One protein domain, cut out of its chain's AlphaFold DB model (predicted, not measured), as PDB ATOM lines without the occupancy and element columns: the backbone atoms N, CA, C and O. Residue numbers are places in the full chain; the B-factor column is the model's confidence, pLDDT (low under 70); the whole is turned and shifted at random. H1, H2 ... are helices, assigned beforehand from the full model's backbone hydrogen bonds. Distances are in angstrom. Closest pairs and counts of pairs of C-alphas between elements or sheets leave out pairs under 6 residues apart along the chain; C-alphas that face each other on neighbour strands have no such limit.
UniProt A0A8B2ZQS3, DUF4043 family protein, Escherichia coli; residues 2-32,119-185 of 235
ATOM      1  N   THR A   2     210.914 130.359  -3.503       45.25
ATOM      2  CA  THR A   2     209.708 131.171  -3.296       45.25
ATOM      3  C   THR A   2     210.001 132.609  -3.719       45.25
ATOM      4  O   THR A   2     210.919 133.244  -3.207       45.25
ATOM      5  N   THR A   3     209.265 133.101  -4.712       54.66
ATOM      6  CA  THR A   3     209.414 134.448  -5.260       54.66
ATOM      7  C   THR A   3     209.025 135.481  -4.202       54.66
ATOM      8  O   THR A   3     207.887 135.525  -3.735       54.66
ATOM      9  N   VAL A   4     209.990 136.302  -3.784       56.75
ATOM     10  CA  VAL A   4     209.754 137.409  -2.850       56.75
ATOM     11  C   VAL A   4     208.873 138.434  -3.557       56.75
ATOM     12  O   VAL A   4     209.231 138.962  -4.608       56.75
ATOM     13  N   THR A   5     207.695 138.697  -3.002       71.75
ATOM     14  CA  THR A   5     206.763 139.682  -3.567       71.75
ATOM     15  C   THR A   5     207.327 141.103  -3.426       71.75
ATOM     16  O   THR A   5     208.060 141.406  -2.485       71.75
ATOM     17  N   THR A   6     206.957 142.020  -4.323       67.69
ATOM     18  CA  THR A   6     207.405 143.430  -4.290       67.69
ATOM     19  C   THR A   6     207.079 144.130  -2.962       67.69
ATOM     20  O   THR A   6     207.862 144.941  -2.470       67.69
ATOM     21  N   ALA A   7     205.969 143.761  -2.315       64.56
ATOM     22  CA  ALA A   7     205.604 144.239  -0.982       64.56
ATOM     23  C   ALA A   7     206.556 143.742   0.125       64.56
ATOM     24  O   ALA A   7     206.877 144.492   1.047       64.56
ATOM     25  N   GLN A   8     207.036 142.497   0.032       63.06
ATOM     26  CA  GLN A   8     208.029 141.945   0.960       63.06
ATOM     27  C   GLN A   8     209.410 142.578   0.748       63.06
ATOM     28  O   GLN A   8     210.084 142.885   1.729       63.06
ATOM     29  N   ALA A   9     209.794 142.846  -0.504       63.88
ATOM     30  CA  ALA A   9     211.035 143.548  -0.825       63.88
ATOM     31  C   ALA A   9     211.040 144.982  -0.262       63.88
ATOM     32  O   ALA A   9     211.980 145.361   0.431       63.88
ATOM     33  N   ASN A  10     209.958 145.748  -0.449       69.69
ATOM     34  CA  ASN A  10     209.840 147.104   0.105       69.69
ATOM     35  C   ASN A  10     209.916 147.124   1.636       69.69
ATOM     36  O   ASN A  10     210.555 148.003   2.211       69.69
ATOM     37  N   LYS A  11     209.319 146.131   2.305       64.69
ATOM     38  CA  LYS A  11     209.425 145.981   3.760       64.69
ATOM     39  C   LYS A  11     210.866 145.707   4.196       64.69
ATOM     40  O   LYS A  11     211.313 146.276   5.185       64.69
ATOM     41  N   LEU A  12     211.599 144.875   3.455       64.88
ATOM     42  CA  LEU A  12     212.999 144.565   3.746       64.88
ATOM     43  C   LEU A  12     213.907 145.790   3.547       64.88
ATOM     44  O   LEU A  12     214.710 146.092   4.423       64.88
ATOM     45  N   TYR A  13     213.728 146.540   2.453       70.00
ATOM     46  CA  TYR A  13     214.482 147.774   2.195       70.00
ATOM     47  C   TYR A  13     214.198 148.866   3.230       70.00
ATOM     48  O   TYR A  13     215.119 149.546   3.671       70.00
ATOM     49  N   GLN A  14     212.948 149.010   3.674       65.38
ATOM     50  CA  GLN A  14     212.594 149.967   4.723       65.38
ATOM     51  C   GLN A  14     213.165 149.576   6.091       65.38
ATOM     52  O   GLN A  14     213.646 150.442   6.816       65.38
ATOM     53  N   VAL A  15     213.168 148.283   6.441       62.88
ATOM     54  CA  VAL A  15     213.829 147.793   7.663       62.88
ATOM     55  C   VAL A  15     215.340 148.009   7.586       62.88
ATOM     56  O   VAL A  15     215.941 148.429   8.573       62.88
ATOM     57  N   ALA A  16     215.955 147.776   6.425       59.94
ATOM     58  CA  ALA A  16     217.376 148.029   6.218       59.94
ATOM     59  C   ALA A  16     217.717 149.521   6.352       59.94
ATOM     60  O   ALA A  16     218.680 149.856   7.034       59.94
ATOM     61  N   LEU A  17     216.899 150.415   5.786       67.25
ATOM     62  CA  LEU A  17     217.071 151.865   5.916       67.25
ATOM     63  C   LEU A  17     216.888 152.336   7.365       67.25
ATOM     64  O   LEU A  17     217.701 153.105   7.861       67.25
ATOM     65  N   PHE A  18     215.877 151.824   8.070       63.62
ATOM     66  CA  PHE A  18     215.649 152.121   9.487       63.62
ATOM     67  C   PHE A  18     216.801 151.636  10.378       63.62
ATOM     68  O   PHE A  18     217.264 152.355  11.257       63.62
ATOM     69  N   THR A  19     217.314 150.434  10.114       61.12
ATOM     70  CA  THR A  19     218.470 149.889  10.842       61.12
ATOM     71  C   THR A  19     219.751 150.665  10.526       61.12
ATOM     72  O   THR A  19     220.587 150.851  11.402       61.12
ATOM     73  N   ALA A  20     219.913 151.140   9.288       59.72
ATOM     74  CA  ALA A  20     221.064 151.943   8.885       59.72
ATOM     75  C   ALA A  20     221.028 153.373   9.451       59.72
ATOM     76  O   ALA A  20     222.090 153.915   9.753       59.72
ATOM     77  N   ALA A  21     219.839 153.968   9.597       62.84
ATOM     78  CA  ALA A  21     219.652 155.277  10.225       62.84
ATOM     79  C   ALA A  21     219.970 155.238  11.730       62.84
ATOM     80  O   ALA A  21     220.619 156.136  12.251       62.84
ATOM     81  N   ASN A  22     219.611 154.143  12.401       59.44
ATOM     82  CA  ASN A  22     219.851 153.919  13.827       59.44
ATOM     83  C   ASN A  22     221.231 153.279  14.086       59.44
ATOM     84  O   ASN A  22     221.330 152.177  14.630       59.44
ATOM     85  N   ARG A  23     222.320 153.923  13.644       55.59
ATOM     86  CA  ARG A  23     223.686 153.397  13.835       55.59
ATOM     87  C   ARG A  23     224.055 153.323  15.325       55.59
ATOM     88  O   ARG A  23     224.323 154.330  15.959       55.59
ATOM     89  N   ASN A  24     224.182 152.097  15.830       54.88
ATOM     90  CA  ASN A  24     224.455 151.743  17.233       54.88
ATOM     91  C   ASN A  24     225.915 151.951  17.702       54.88
ATOM     92  O   ASN A  24     226.464 151.078  18.379       54.88
ATOM     93  N   ARG A  25     226.600 153.031  17.312       55.00
ATOM     94  CA  ARG A  25     227.967 153.276  17.808       55.00
ATOM     95  C   ARG A  25     227.910 154.200  19.014       55.00
ATOM     96  O   ARG A  25     227.896 155.408  18.825       55.00
ATOM     97  N   SER A  26     227.903 153.629  20.216       64.94
ATOM     98  CA  SER A  26     228.071 154.421  21.432       64.94
ATOM     99  C   SER A  26     229.543 154.660  21.752       64.94
ATOM    100  O   SER A  26     230.376 153.749  21.665       64.94
ATOM    101  N   MET A  27     229.861 155.897  22.119       66.12
ATOM    102  CA  MET A  27     231.198 156.360  22.487       66.12
ATOM    103  C   MET A  27     231.748 155.545  23.660       66.12
ATOM    104  O   MET A  27     232.881 155.066  23.611       66.12
ATOM    105  N   VAL A  28     230.929 155.302  24.682       65.69
ATOM    106  CA  VAL A  28     231.349 154.587  25.895       65.69
ATOM    107  C   VAL A  28     231.703 153.128  25.606       65.69
ATOM    108  O   VAL A  28     232.539 152.555  26.297       65.69
ATOM    109  N   ASN A  29     231.119 152.509  24.574       65.50
ATOM    110  CA  ASN A  29     231.506 151.158  24.161       65.50
ATOM    111  C   ASN A  29     232.886 151.124  23.489       65.50
ATOM    112  O   ASN A  29     233.624 150.160  23.685       65.50
ATOM    113  N   ILE A  30     233.263 152.176  22.759       67.50
ATOM    114  CA  ILE A  30     234.596 152.301  22.152       67.50
ATOM    115  C   ILE A  30     235.653 152.560  23.238       67.50
ATOM    116  O   ILE A  30     236.715 151.945  23.228       67.50
ATOM    117  N   LEU A  31     235.327 153.403  24.224       63.91
ATOM    118  CA  LEU A  31     236.224 153.778  25.325       63.91
ATOM    119  C   LEU A  31     236.503 152.665  26.341       63.91
ATOM    120  O   LEU A  31     237.375 152.818  27.190       63.91
ATOM    121  N   THR A  32     235.764 151.559  26.300       61.66
ATOM    122  CA  THR A  32     235.985 150.432  27.216       61.66
ATOM    123  C   THR A  32     236.832 149.315  26.602       61.66
ATOM    124  O   THR A  32     237.057 148.318  27.273       61.66
ATOM    125  N   MET A 119     195.255 146.319  16.208       66.69
ATOM    126  CA  MET A 119     194.699 147.071  15.078       66.69
ATOM    127  C   MET A 119     195.680 148.106  14.519       66.69
ATOM    128  O   MET A 119     195.765 148.260  13.304       66.69
ATOM    129  N   SER A 120     196.454 148.785  15.368       67.81
ATOM    130  CA  SER A 120     197.470 149.750  14.923       67.81
ATOM    131  C   SER A 120     198.593 149.052  14.155       67.81
ATOM    132  O   SER A 120     198.978 149.520  13.087       67.81
ATOM    133  N   GLN A 121     199.017 147.870  14.618       65.94
ATOM    134  CA  GLN A 121     200.011 147.039  13.926       65.94
ATOM    135  C   GLN A 121     199.540 146.535  12.555       65.94
ATOM    136  O   GLN A 121     200.361 146.365  11.661       65.94
ATOM    137  N   GLN A 122     198.238 146.294  12.376       65.06
ATOM    138  CA  GLN A 122     197.674 145.898  11.080       65.06
ATOM    139  C   GLN A 122     197.463 147.088  10.132       65.06
ATOM    140  O   GLN A 122     197.520 146.915   8.917       65.06
ATOM    141  N   ARG A 123     197.234 148.294  10.671       70.69
ATOM    142  CA  ARG A 123     197.085 149.530   9.883       70.69
ATOM    143  C   ARG A 123     198.417 150.025   9.325       70.69
ATOM    144  O   ARG A 123     198.457 150.575   8.227       70.69
ATOM    145  N   THR A 124     199.510 149.828  10.056       65.56
ATOM    146  CA  THR A 124     200.854 150.206   9.611       65.56
ATOM    147  C   THR A 124     201.527 149.065   8.857       65.56
ATOM    148  O   THR A 124     201.524 147.924   9.303       65.56
ATOM    149  N   LYS A 125     202.200 149.366   7.742       65.25
ATOM    150  CA  LYS A 125     202.992 148.364   6.996       65.25
ATOM    151  C   LYS A 125     204.238 147.884   7.766       65.25
ATOM    152  O   LYS A 125     204.830 146.857   7.421       65.25
ATOM    153  N   PHE A 126     204.622 148.616   8.814       65.75
ATOM    154  CA  PHE A 126     205.758 148.333   9.686       65.75
ATOM    155  C   PHE A 126     205.381 147.391  10.826       65.75
ATOM    156  O   PHE A 126     204.277 147.445  11.362       65.75
ATOM    157  N   ASN A 127     206.331 146.554  11.241       72.25
ATOM    158  CA  ASN A 127     206.206 145.846  12.507       72.25
ATOM    159  C   ASN A 127     206.630 146.795  13.639       72.25
ATOM    160  O   ASN A 127     207.809 146.886  13.978       72.25
ATOM    161  N   LEU A 128     205.648 147.512  14.195       72.69
ATOM    162  CA  LEU A 128     205.853 148.513  15.248       72.69
ATOM    163  C   LEU A 128     206.580 147.929  16.465       72.69
ATOM    164  O   LEU A 128     207.458 148.577  17.020       72.69
ATOM    165  N   ALA A 129     206.292 146.677  16.832       72.31
ATOM    166  CA  ALA A 129     206.920 146.034  17.980       72.31
ATOM    167  C   ALA A 129     208.417 145.757  17.765       72.31
ATOM    168  O   ALA A 129     209.207 145.903  18.695       72.31
ATOM    169  N   SER A 130     208.833 145.355  16.558       73.38
ATOM    170  CA  SER A 130     210.263 145.171  16.275       73.38
ATOM    171  C   SER A 130     210.993 146.505  16.166       73.38
ATOM    172  O   SER A 130     212.078 146.633  16.719       73.38
ATOM    173  N   SER A 131     210.384 147.500  15.515       73.62
ATOM    174  CA  SER A 131     210.977 148.835  15.378       73.62
ATOM    175  C   SER A 131     211.131 149.534  16.732       73.62
ATOM    176  O   SER A 131     212.182 150.107  16.998       73.62
ATOM    177  N   ALA A 132     210.136 149.408  17.618       72.56
ATOM    178  CA  ALA A 132     210.194 149.932  18.980       72.56
ATOM    179  C   ALA A 132     211.345 149.320  19.792       72.56
ATOM    180  O   ALA A 132     212.052 150.045  20.482       72.56
ATOM    181  N   ARG A 133     211.595 148.005  19.677       76.69
ATOM    182  CA  ARG A 133     212.737 147.367  20.361       76.69
ATOM    183  C   ARG A 133     214.084 147.876  19.858       76.69
ATOM    184  O   ARG A 133     214.992 148.047  20.661       76.69
ATOM    185  N   THR A 134     214.219 148.108  18.554       75.56
ATOM    186  CA  THR A 134     215.461 148.645  17.983       75.56
ATOM    187  C   THR A 134     215.721 150.078  18.455       75.56
ATOM    188  O   THR A 134     216.844 150.371  18.846       75.56
ATOM    189  N   LEU A 135     214.694 150.937  18.490       77.19
ATOM    190  CA  LEU A 135     214.805 152.314  19.004       77.19
ATOM    191  C   LEU A 135     215.070 152.367  20.510       77.19
ATOM    192  O   LEU A 135     215.794 153.223  20.998       77.19
ATOM    193  N   LEU A 136     214.505 151.430  21.266       78.69
ATOM    194  CA  LEU A 136     214.761 151.346  22.699       78.69
ATOM    195  C   LEU A 136     216.229 150.979  22.974       78.69
ATOM    196  O   LEU A 136     216.808 151.465  23.940       78.69
ATOM    197  N   GLY A 137     216.856 150.185  22.101       76.75
ATOM    198  CA  GLY A 137     218.294 149.919  22.157       76.75
ATOM    199  C   GLY A 137     219.158 151.164  21.923       76.75
ATOM    200  O   GLY A 137     220.116 151.365  22.663       76.75
ATOM    201  N   THR A 138     218.822 152.011  20.942       78.75
ATOM    202  CA  THR A 138     219.560 153.267  20.699       78.75
ATOM    203  C   THR A 138     219.388 154.248  21.848       78.75
ATOM    204  O   THR A 138     220.377 154.764  22.345       78.75
ATOM    205  N   TYR A 139     218.166 154.392  22.364       82.19
ATOM    206  CA  TYR A 139     217.870 155.278  23.489       82.19
ATOM    207  C   TYR A 139     218.767 155.024  24.713       82.19
ATOM    208  O   TYR A 139     219.310 155.959  25.296       82.19
ATOM    209  N   PHE A 140     218.952 153.757  25.108       80.50
ATOM    210  CA  PHE A 140     219.815 153.435  26.251       80.50
ATOM    211  C   PHE A 140     221.297 153.702  25.978       80.50
ATOM    212  O   PHE A 140     222.015 154.091  26.897       80.50
ATOM    213  N   ASN A 141     221.745 153.515  24.736       80.12
ATOM    214  CA  ASN A 141     223.111 153.832  24.331       80.12
ATOM    215  C   ASN A 141     223.365 155.346  24.374       80.12
ATOM    216  O   ASN A 141     224.369 155.773  24.937       80.12
ATOM    217  N   ASP A 142     222.429 156.143  23.856       80.88
ATOM    218  CA  ASP A 142     222.533 157.604  23.841       80.88
ATOM    219  C   ASP A 142     222.495 158.175  25.264       80.88
ATOM    220  O   ASP A 142     223.297 159.038  25.613       80.88
ATOM    221  N   LEU A 143     221.615 157.649  26.124       83.12
ATOM    222  CA  LEU A 143     221.565 158.030  27.537       83.12
ATOM    223  C   LEU A 143     222.883 157.700  28.245       83.12
ATOM    224  O   LEU A 143     223.401 158.531  28.986       83.12
ATOM    225  N   GLN A 144     223.442 156.508  28.014       82.19
ATOM    226  CA  GLN A 144     224.717 156.111  28.612       82.19
ATOM    227  C   GLN A 144     225.862 157.037  28.179       82.19
ATOM    228  O   GLN A 144     226.669 157.436  29.022       82.19
ATOM    229  N   ASP A 145     225.920 157.397  26.897       82.31
ATOM    230  CA  ASP A 145     226.932 158.314  26.373       82.31
ATOM    231  C   ASP A 145     226.766 159.725  26.944       82.31
ATOM    232  O   ASP A 145     227.739 160.314  27.413       82.31
ATOM    233  N   GLN A 146     225.536 160.246  26.994       83.44
ATOM    234  CA  GLN A 146     225.254 161.548  27.598       83.44
ATOM    235  C   GLN A 146     225.652 161.572  29.083       83.44
ATOM    236  O   GLN A 146     226.305 162.520  29.523       83.44
ATOM    237  N   CYS A 147     225.337 160.522  29.851       84.19
ATOM    238  CA  CYS A 147     225.740 160.426  31.259       84.19
ATOM    239  C   CYS A 147     227.263 160.425  31.412       84.19
ATOM    240  O   CYS A 147     227.802 161.131  32.263       84.19
ATOM    241  N   ALA A 148     227.966 159.648  30.585       81.25
ATOM    242  CA  ALA A 148     229.420 159.571  30.641       81.25
ATOM    243  C   ALA A 148     230.084 160.906  30.288       81.25
ATOM    244  O   ALA A 148     231.014 161.317  30.977       81.25
ATOM    245  N   ILE A 149     229.585 161.608  29.266       82.69
ATOM    246  CA  ILE A 149     230.112 162.917  28.863       82.69
ATOM    247  C   ILE A 149     229.931 163.941  29.983       82.69
ATOM    248  O   ILE A 149     230.868 164.668  30.295       82.69
ATOM    249  N   VAL A 150     228.765 163.974  30.627       84.50
ATOM    250  CA  VAL A 150     228.498 164.920  31.722       84.50
ATOM    251  C   VAL A 150     229.366 164.625  32.946       84.50
ATOM    252  O   VAL A 150     229.884 165.553  33.564       84.50
ATOM    253  N   HIS A 151     229.575 163.349  33.281       83.12
ATOM    254  CA  HIS A 151     230.496 162.974  34.355       83.12
ATOM    255  C   HIS A 151     231.958 163.293  34.026       83.12
ATOM    256  O   HIS A 151     232.695 163.684  34.925       83.12
ATOM    257  N   LEU A 152     232.374 163.160  32.763       77.50
ATOM    258  CA  LEU A 152     233.723 163.517  32.319       77.50
ATOM    259  C   LEU A 152     233.927 165.037  32.331       77.50
ATOM    260  O   LEU A 152     234.949 165.516  32.810       77.50
ATOM    261  N   ALA A 153     232.940 165.794  31.851       77.81
ATOM    262  CA  ALA A 153     232.974 167.253  31.837       77.81
ATOM    263  C   ALA A 153     232.885 167.870  33.244       77.81
ATOM    264  O   ALA A 153     233.271 169.020  33.434       77.81
ATOM    265  N   GLY A 154     232.351 167.137  34.227       76.56
ATOM    266  CA  GLY A 154     232.172 167.618  35.601       76.56
ATOM    267  C   GLY A 154     231.094 168.698  35.758       76.56
ATOM    268  O   GLY A 154     230.924 169.247  36.845       76.56
ATOM    269  N   ALA A 155     230.335 168.982  34.696       79.69
ATOM    270  CA  ALA A 155     229.167 169.853  34.690       79.69
ATOM    271  C   ALA A 155     228.222 169.460  33.542       79.69
ATOM    272  O   ALA A 155     228.654 168.975  32.496       79.69
ATOM    273  N   ARG A 156     226.911 169.678  33.717       78.25
ATOM    274  CA  ARG A 156     225.905 169.377  32.680       78.25
ATOM    275  C   ARG A 156     225.885 170.408  31.542       78.25
ATOM    276  O   ARG A 156     225.608 170.022  30.404       78.25
ATOM    277  N   GLY A 157     226.168 171.675  31.856       76.38
ATOM    278  CA  GLY A 157     226.013 172.822  30.954       76.38
ATOM    279  C   GLY A 157     224.549 173.188  30.666       76.38
ATOM    280  O   GLY A 157     223.628 172.504  31.115       76.38
ATOM    281  N   ASP A 158     224.356 174.244  29.871       76.75
ATOM    282  CA  ASP A 158     223.032 174.826  29.571       76.75
ATOM    283  C   ASP A 158     222.475 174.404  28.201       76.75
ATOM    284  O   ASP A 158     221.379 174.799  27.803       76.75
ATOM    285  N   PHE A 159     223.234 173.607  27.445       75.56
ATOM    286  CA  PHE A 159     222.847 173.201  26.100       75.56
ATOM    287  C   PHE A 159     221.776 172.103  26.123       75.56
ATOM    288  O   PHE A 159     221.984 171.006  26.659       75.56
ATOM    289  N   VAL A 160     220.647 172.396  25.474       75.56
ATOM    290  CA  VAL A 160     219.517 171.486  25.282       75.56
ATOM    291  C   VAL A 160     219.153 171.465  23.797       75.56
ATOM    292  O   VAL A 160     218.769 172.489  23.233       75.56
ATOM    293  N   ALA A 161     219.271 170.295  23.171       75.62
ATOM    294  CA  ALA A 161     218.757 170.015  21.830       75.62
ATOM    295  C   ALA A 161     217.612 168.994  21.906       75.62
ATOM    296  O   ALA A 161     217.485 168.292  22.906       75.62
ATOM    297  N   ASP A 162     216.814 168.877  20.841       70.69
ATOM    298  CA  ASP A 162     215.634 167.991  20.798       70.69
ATOM    299  C   ASP A 162     215.994 166.505  21.016       70.69
ATOM    300  O   ASP A 162     215.244 165.750  21.628       70.69
ATOM    301  N   ASP A 163     217.204 166.106  20.617       68.88
ATOM    302  CA  ASP A 163     217.733 164.745  20.793       68.88
ATOM    303  C   ASP A 163     218.379 164.511  22.178       68.88
ATOM    304  O   ASP A 163     218.919 163.439  22.471       68.88
ATOM    305  N   THR A 164     218.382 165.524  23.049       76.75
ATOM    306  CA  THR A 164     219.037 165.446  24.360       76.75
ATOM    307  C   THR A 164     218.095 164.835  25.390       76.75
ATOM    308  O   THR A 164     217.071 165.414  25.739       76.75
ATOM    309  N   ILE A 165     218.465 163.664  25.909       79.31
ATOM    310  CA  ILE A 165     217.644 162.883  26.842       79.31
ATOM    311  C   ILE A 165     217.876 163.364  28.278       79.31
ATOM    312  O   ILE A 165     216.949 163.392  29.088       79.31
ATOM    313  N   LEU A 166     219.115 163.745  28.612       80.44
ATOM    314  CA  LEU A 166     219.447 164.261  29.936       80.44
ATOM    315  C   LEU A 166     218.907 165.680  30.143       80.44
ATOM    316  O   LEU A 166     219.312 166.588  29.410       80.44
ATOM    317  N   PRO A 167     218.089 165.921  31.181       81.81
ATOM    318  CA  PRO A 167     217.597 167.259  31.471       81.81
ATOM    319  C   PRO A 167     218.710 168.167  32.027       81.81
ATOM    320  O   PRO A 167     219.799 167.702  32.385       81.81
ATOM    321  N   THR A 168     218.438 169.471  32.099       82.19
ATOM    322  CA  THR A 168     219.311 170.471  32.741       82.19
ATOM    323  C   THR A 168     219.457 170.180  34.240       82.19
ATOM    324  O   THR A 168     218.573 169.573  34.848       82.19
ATOM    325  N   ALA A 169     220.548 170.650  34.850       77.50
ATOM    326  CA  ALA A 169     220.845 170.471  36.273       77.50
ATOM    327  C   ALA A 169     219.722 170.939  37.224       77.50
ATOM    328  O   ALA A 169     219.533 170.336  38.281       77.50
ATOM    329  N   ASP A 170     218.944 171.952  36.832       78.38
ATOM    330  CA  ASP A 170     217.834 172.484  37.635       78.38
ATOM    331  C   ASP A 170     216.592 171.580  37.650       78.38
ATOM    332  O   ASP A 170     215.692 171.748  38.476       78.38
ATOM    333  N   HIS A 171     216.507 170.611  36.734       79.25
ATOM    334  CA  HIS A 171     215.330 169.764  36.621       79.25
ATOM    335  C   HIS A 171     215.259 168.761  37.789       79.25
ATOM    336  O   HIS A 171     216.252 168.094  38.098       79.25
ATOM    337  N   PRO A 172     214.083 168.541  38.410       80.00
ATOM    338  CA  PRO A 172     213.938 167.639  39.561       80.00
ATOM    339  C   PRO A 172     214.288 166.174  39.256       80.00
ATOM    340  O   PRO A 172     214.544 165.387  40.169       80.00
ATOM    341  N   GLU A 173     214.284 165.786  37.981       78.62
ATOM    342  CA  GLU A 173     214.657 164.436  37.547       78.62
ATOM    343  C   GLU A 173     216.159 164.272  37.304       78.62
ATOM    344  O   GLU A 173     216.630 163.138  37.260       78.62
ATOM    345  N   PHE A 174     216.933 165.361  37.224       81.19
ATOM    346  CA  PHE A 174     218.371 165.289  36.965       81.19
ATOM    347  C   PHE A 174     219.090 164.448  38.023       81.19
ATOM    348  O   PHE A 174     219.764 163.484  37.681       81.19
ATOM    349  N   LYS A 175     218.834 164.709  39.310       79.38
ATOM    350  CA  LYS A 175     219.390 163.928  40.435       79.38
ATOM    351  C   LYS A 175     218.875 162.487  40.520       79.38
ATOM    352  O   LYS A 175     219.418 161.676  41.260       79.38
ATOM    353  N   LYS A 176     217.780 162.163  39.824       80.12
ATOM    354  CA  LYS A 176     217.246 160.792  39.768       80.12
ATOM    355  C   LYS A 176     217.899 159.988  38.651       80.12
ATOM    356  O   LYS A 176     218.063 158.782  38.797       80.12
ATOM    357  N   ILE A 177     218.236 160.655  37.549       80.56
ATOM    358  CA  ILE A 177     218.909 160.055  36.397       80.56
ATOM    359  C   ILE A 177     220.419 159.960  36.666       80.56
ATOM    360  O   ILE A 177     221.006 158.894  36.495       80.56
ATOM    361  N   MET A 178     221.027 161.042  37.158       81.25
ATOM    362  CA  MET A 178     222.418 161.102  37.611       81.25
ATOM    363  C   MET A 178     222.484 160.754  39.096       81.25
ATOM    364  O   MET A 178     222.320 161.606  39.964       81.25
ATOM    365  N   ILE A 179     222.664 159.464  39.373       80.44
ATOM    366  CA  ILE A 179     222.661 158.906  40.736       80.44
ATOM    367  C   ILE A 179     223.920 159.320  41.505       80.44
ATOM    368  O   ILE A 179     223.875 159.533  42.717       80.44
ATOM    369  N   ASN A 180     225.046 159.395  40.794       82.50
ATOM    370  CA  ASN A 180     226.287 159.921  41.335       82.50
ATOM    371  C   ASN A 180     226.301 161.429  41.117       82.50
ATOM    372  O   ASN A 180     225.959 161.903  40.031       82.50
ATOM    373  N   ASP A 181     226.710 162.171  42.139       80.62
ATOM    374  CA  ASP A 181     226.823 163.616  42.023       80.62
ATOM    375  C   ASP A 181     227.882 163.961  40.970       80.62
ATOM    376  O   ASP A 181     228.972 163.383  40.924       80.62
ATOM    377  N   VAL A 182     227.536 164.891  40.083       80.69
ATOM    378  CA  VAL A 182     228.473 165.412  39.090       80.69
ATOM    379  C   VAL A 182     229.392 166.385  39.816       80.69
ATOM    380  O   VAL A 182     228.959 167.457  40.238       80.69
ATOM    381  N   LEU A 183     230.640 165.973  40.009       79.31
ATOM    382  CA  LEU A 183     231.661 166.775  40.667       79.31
ATOM    383  C   LEU A 183     232.535 167.453  39.608       79.31
ATOM    384  O   LEU A 183     232.931 166.783  38.648       79.31
ATOM    385  N   PRO A 184     232.869 168.744  39.778       75.88
ATOM    386  CA  PRO A 184     233.835 169.392  38.906       75.88
ATOM    387  C   PRO A 184     235.208 168.717  39.054       75.88
ATOM    388  O   PRO A 184     235.503 168.141  40.112       75.88
ATOM    389  N   PRO A 185     236.074 168.791  38.027       74.94
ATOM    390  CA  PRO A 185     237.445 168.333  38.161       74.94
ATOM    391  C   PRO A 185     238.142 169.053  39.325       74.94
ATOM    392  O   PRO A 185     237.792 170.167  39.720       74.94
TER     393      PRO A 185
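AT A GLANCE: This is residues 2 to 32 and 119 to 185 of the 235 residues of the protein "DUF4043 family protein" of Escherichia coli (UniProt A0A8B2ZQS3). A loose, elongated arrangement of two long helices, H1 and H4, nearly parallel in line and running the same way but staggered along the longest axis: the last part of H1 lies to one side of the first part of H4, and the rest of H1 reaches beyond the beginning of H4. Small one-turn helices sit round H4: H3 just before its first end and H2 beside its second half, while residues 154 to 173 fold back from its last end as a long loop and lead to H5. The printed part has 98 residues with five named helices, H1, H2, H3, H4 and H5 in that order along the chain, and no named strand; the class is all helix. The whole is only just loose, close to extended, with a radius of gyration of the C-alphas of 18.7 A, and it spans 62 by 32 by 20 A.

HOW THE PARTS SIT: H1, residues 6 to 21, is close to but not clearly touching H4, residues 128 to 153; their closest C-alphas are those of Thr 19 and Thr 134, 7.8 A apart. Their lines stand at a shallow tilt of 8 degrees and they run the same way, with their centres 22.6 A apart. H2, residues 27 to 30, touches H4 at residues 144 to 148 alone, and the closest C-alphas are those of Val 28 and Asp 145, 5.8 A apart. H3, residues 119 to 123, is close to but not clearly touching H4, with the C-alphas of Gln 121 and Leu 128 closest at 6.2 A. H5, residues 174 to 177, touches no helix; H4 and H5 are apart, and so are H1 and H2. In H1, H3 and H4 every O i to N i+4 pair is within hydrogen-bond range; H2 and H5, of four residues each, are too short for such a pair, and each has its one O i to N i+3 pair within range.

IN THESE COORDINATES: H1 begins at C-alpha 6, (207.405, 143.430, -4.290), and measures 22.4 A from first to last C-alpha. H2 measures 5.3 A, H3 6.2 A and H5 5.3 A. H4, the longest helix with 26 residues, measures 36.9 A, from C-alpha 128 at (205.853, 148.513, 15.248) to C-alpha 153 at (232.974, 167.253, 31.837). H5 ends at C-alpha 177, (218.909, 160.055, 36.397).

THE WHOLE: The two C-alphas farthest apart are those of Thr 2 and Pro 185, at 62.2 A. Residues 33 to 118 are not printed, and C-alphas 32 and 119 are 43.2 A apart across this cut, which lies in the link from H2 to H3. Of the links that are printed whole, H1 to H2 and H3 to H4 are tight, and H4 to H5 is long, with 20 residues. The mean pLDDT of the printed part is 72.5. In this model 37 printed residues are under 70: residues 2 to 4, 6 to 12, 14 to 32, 119 to 122, 124 to 126, and residue 163.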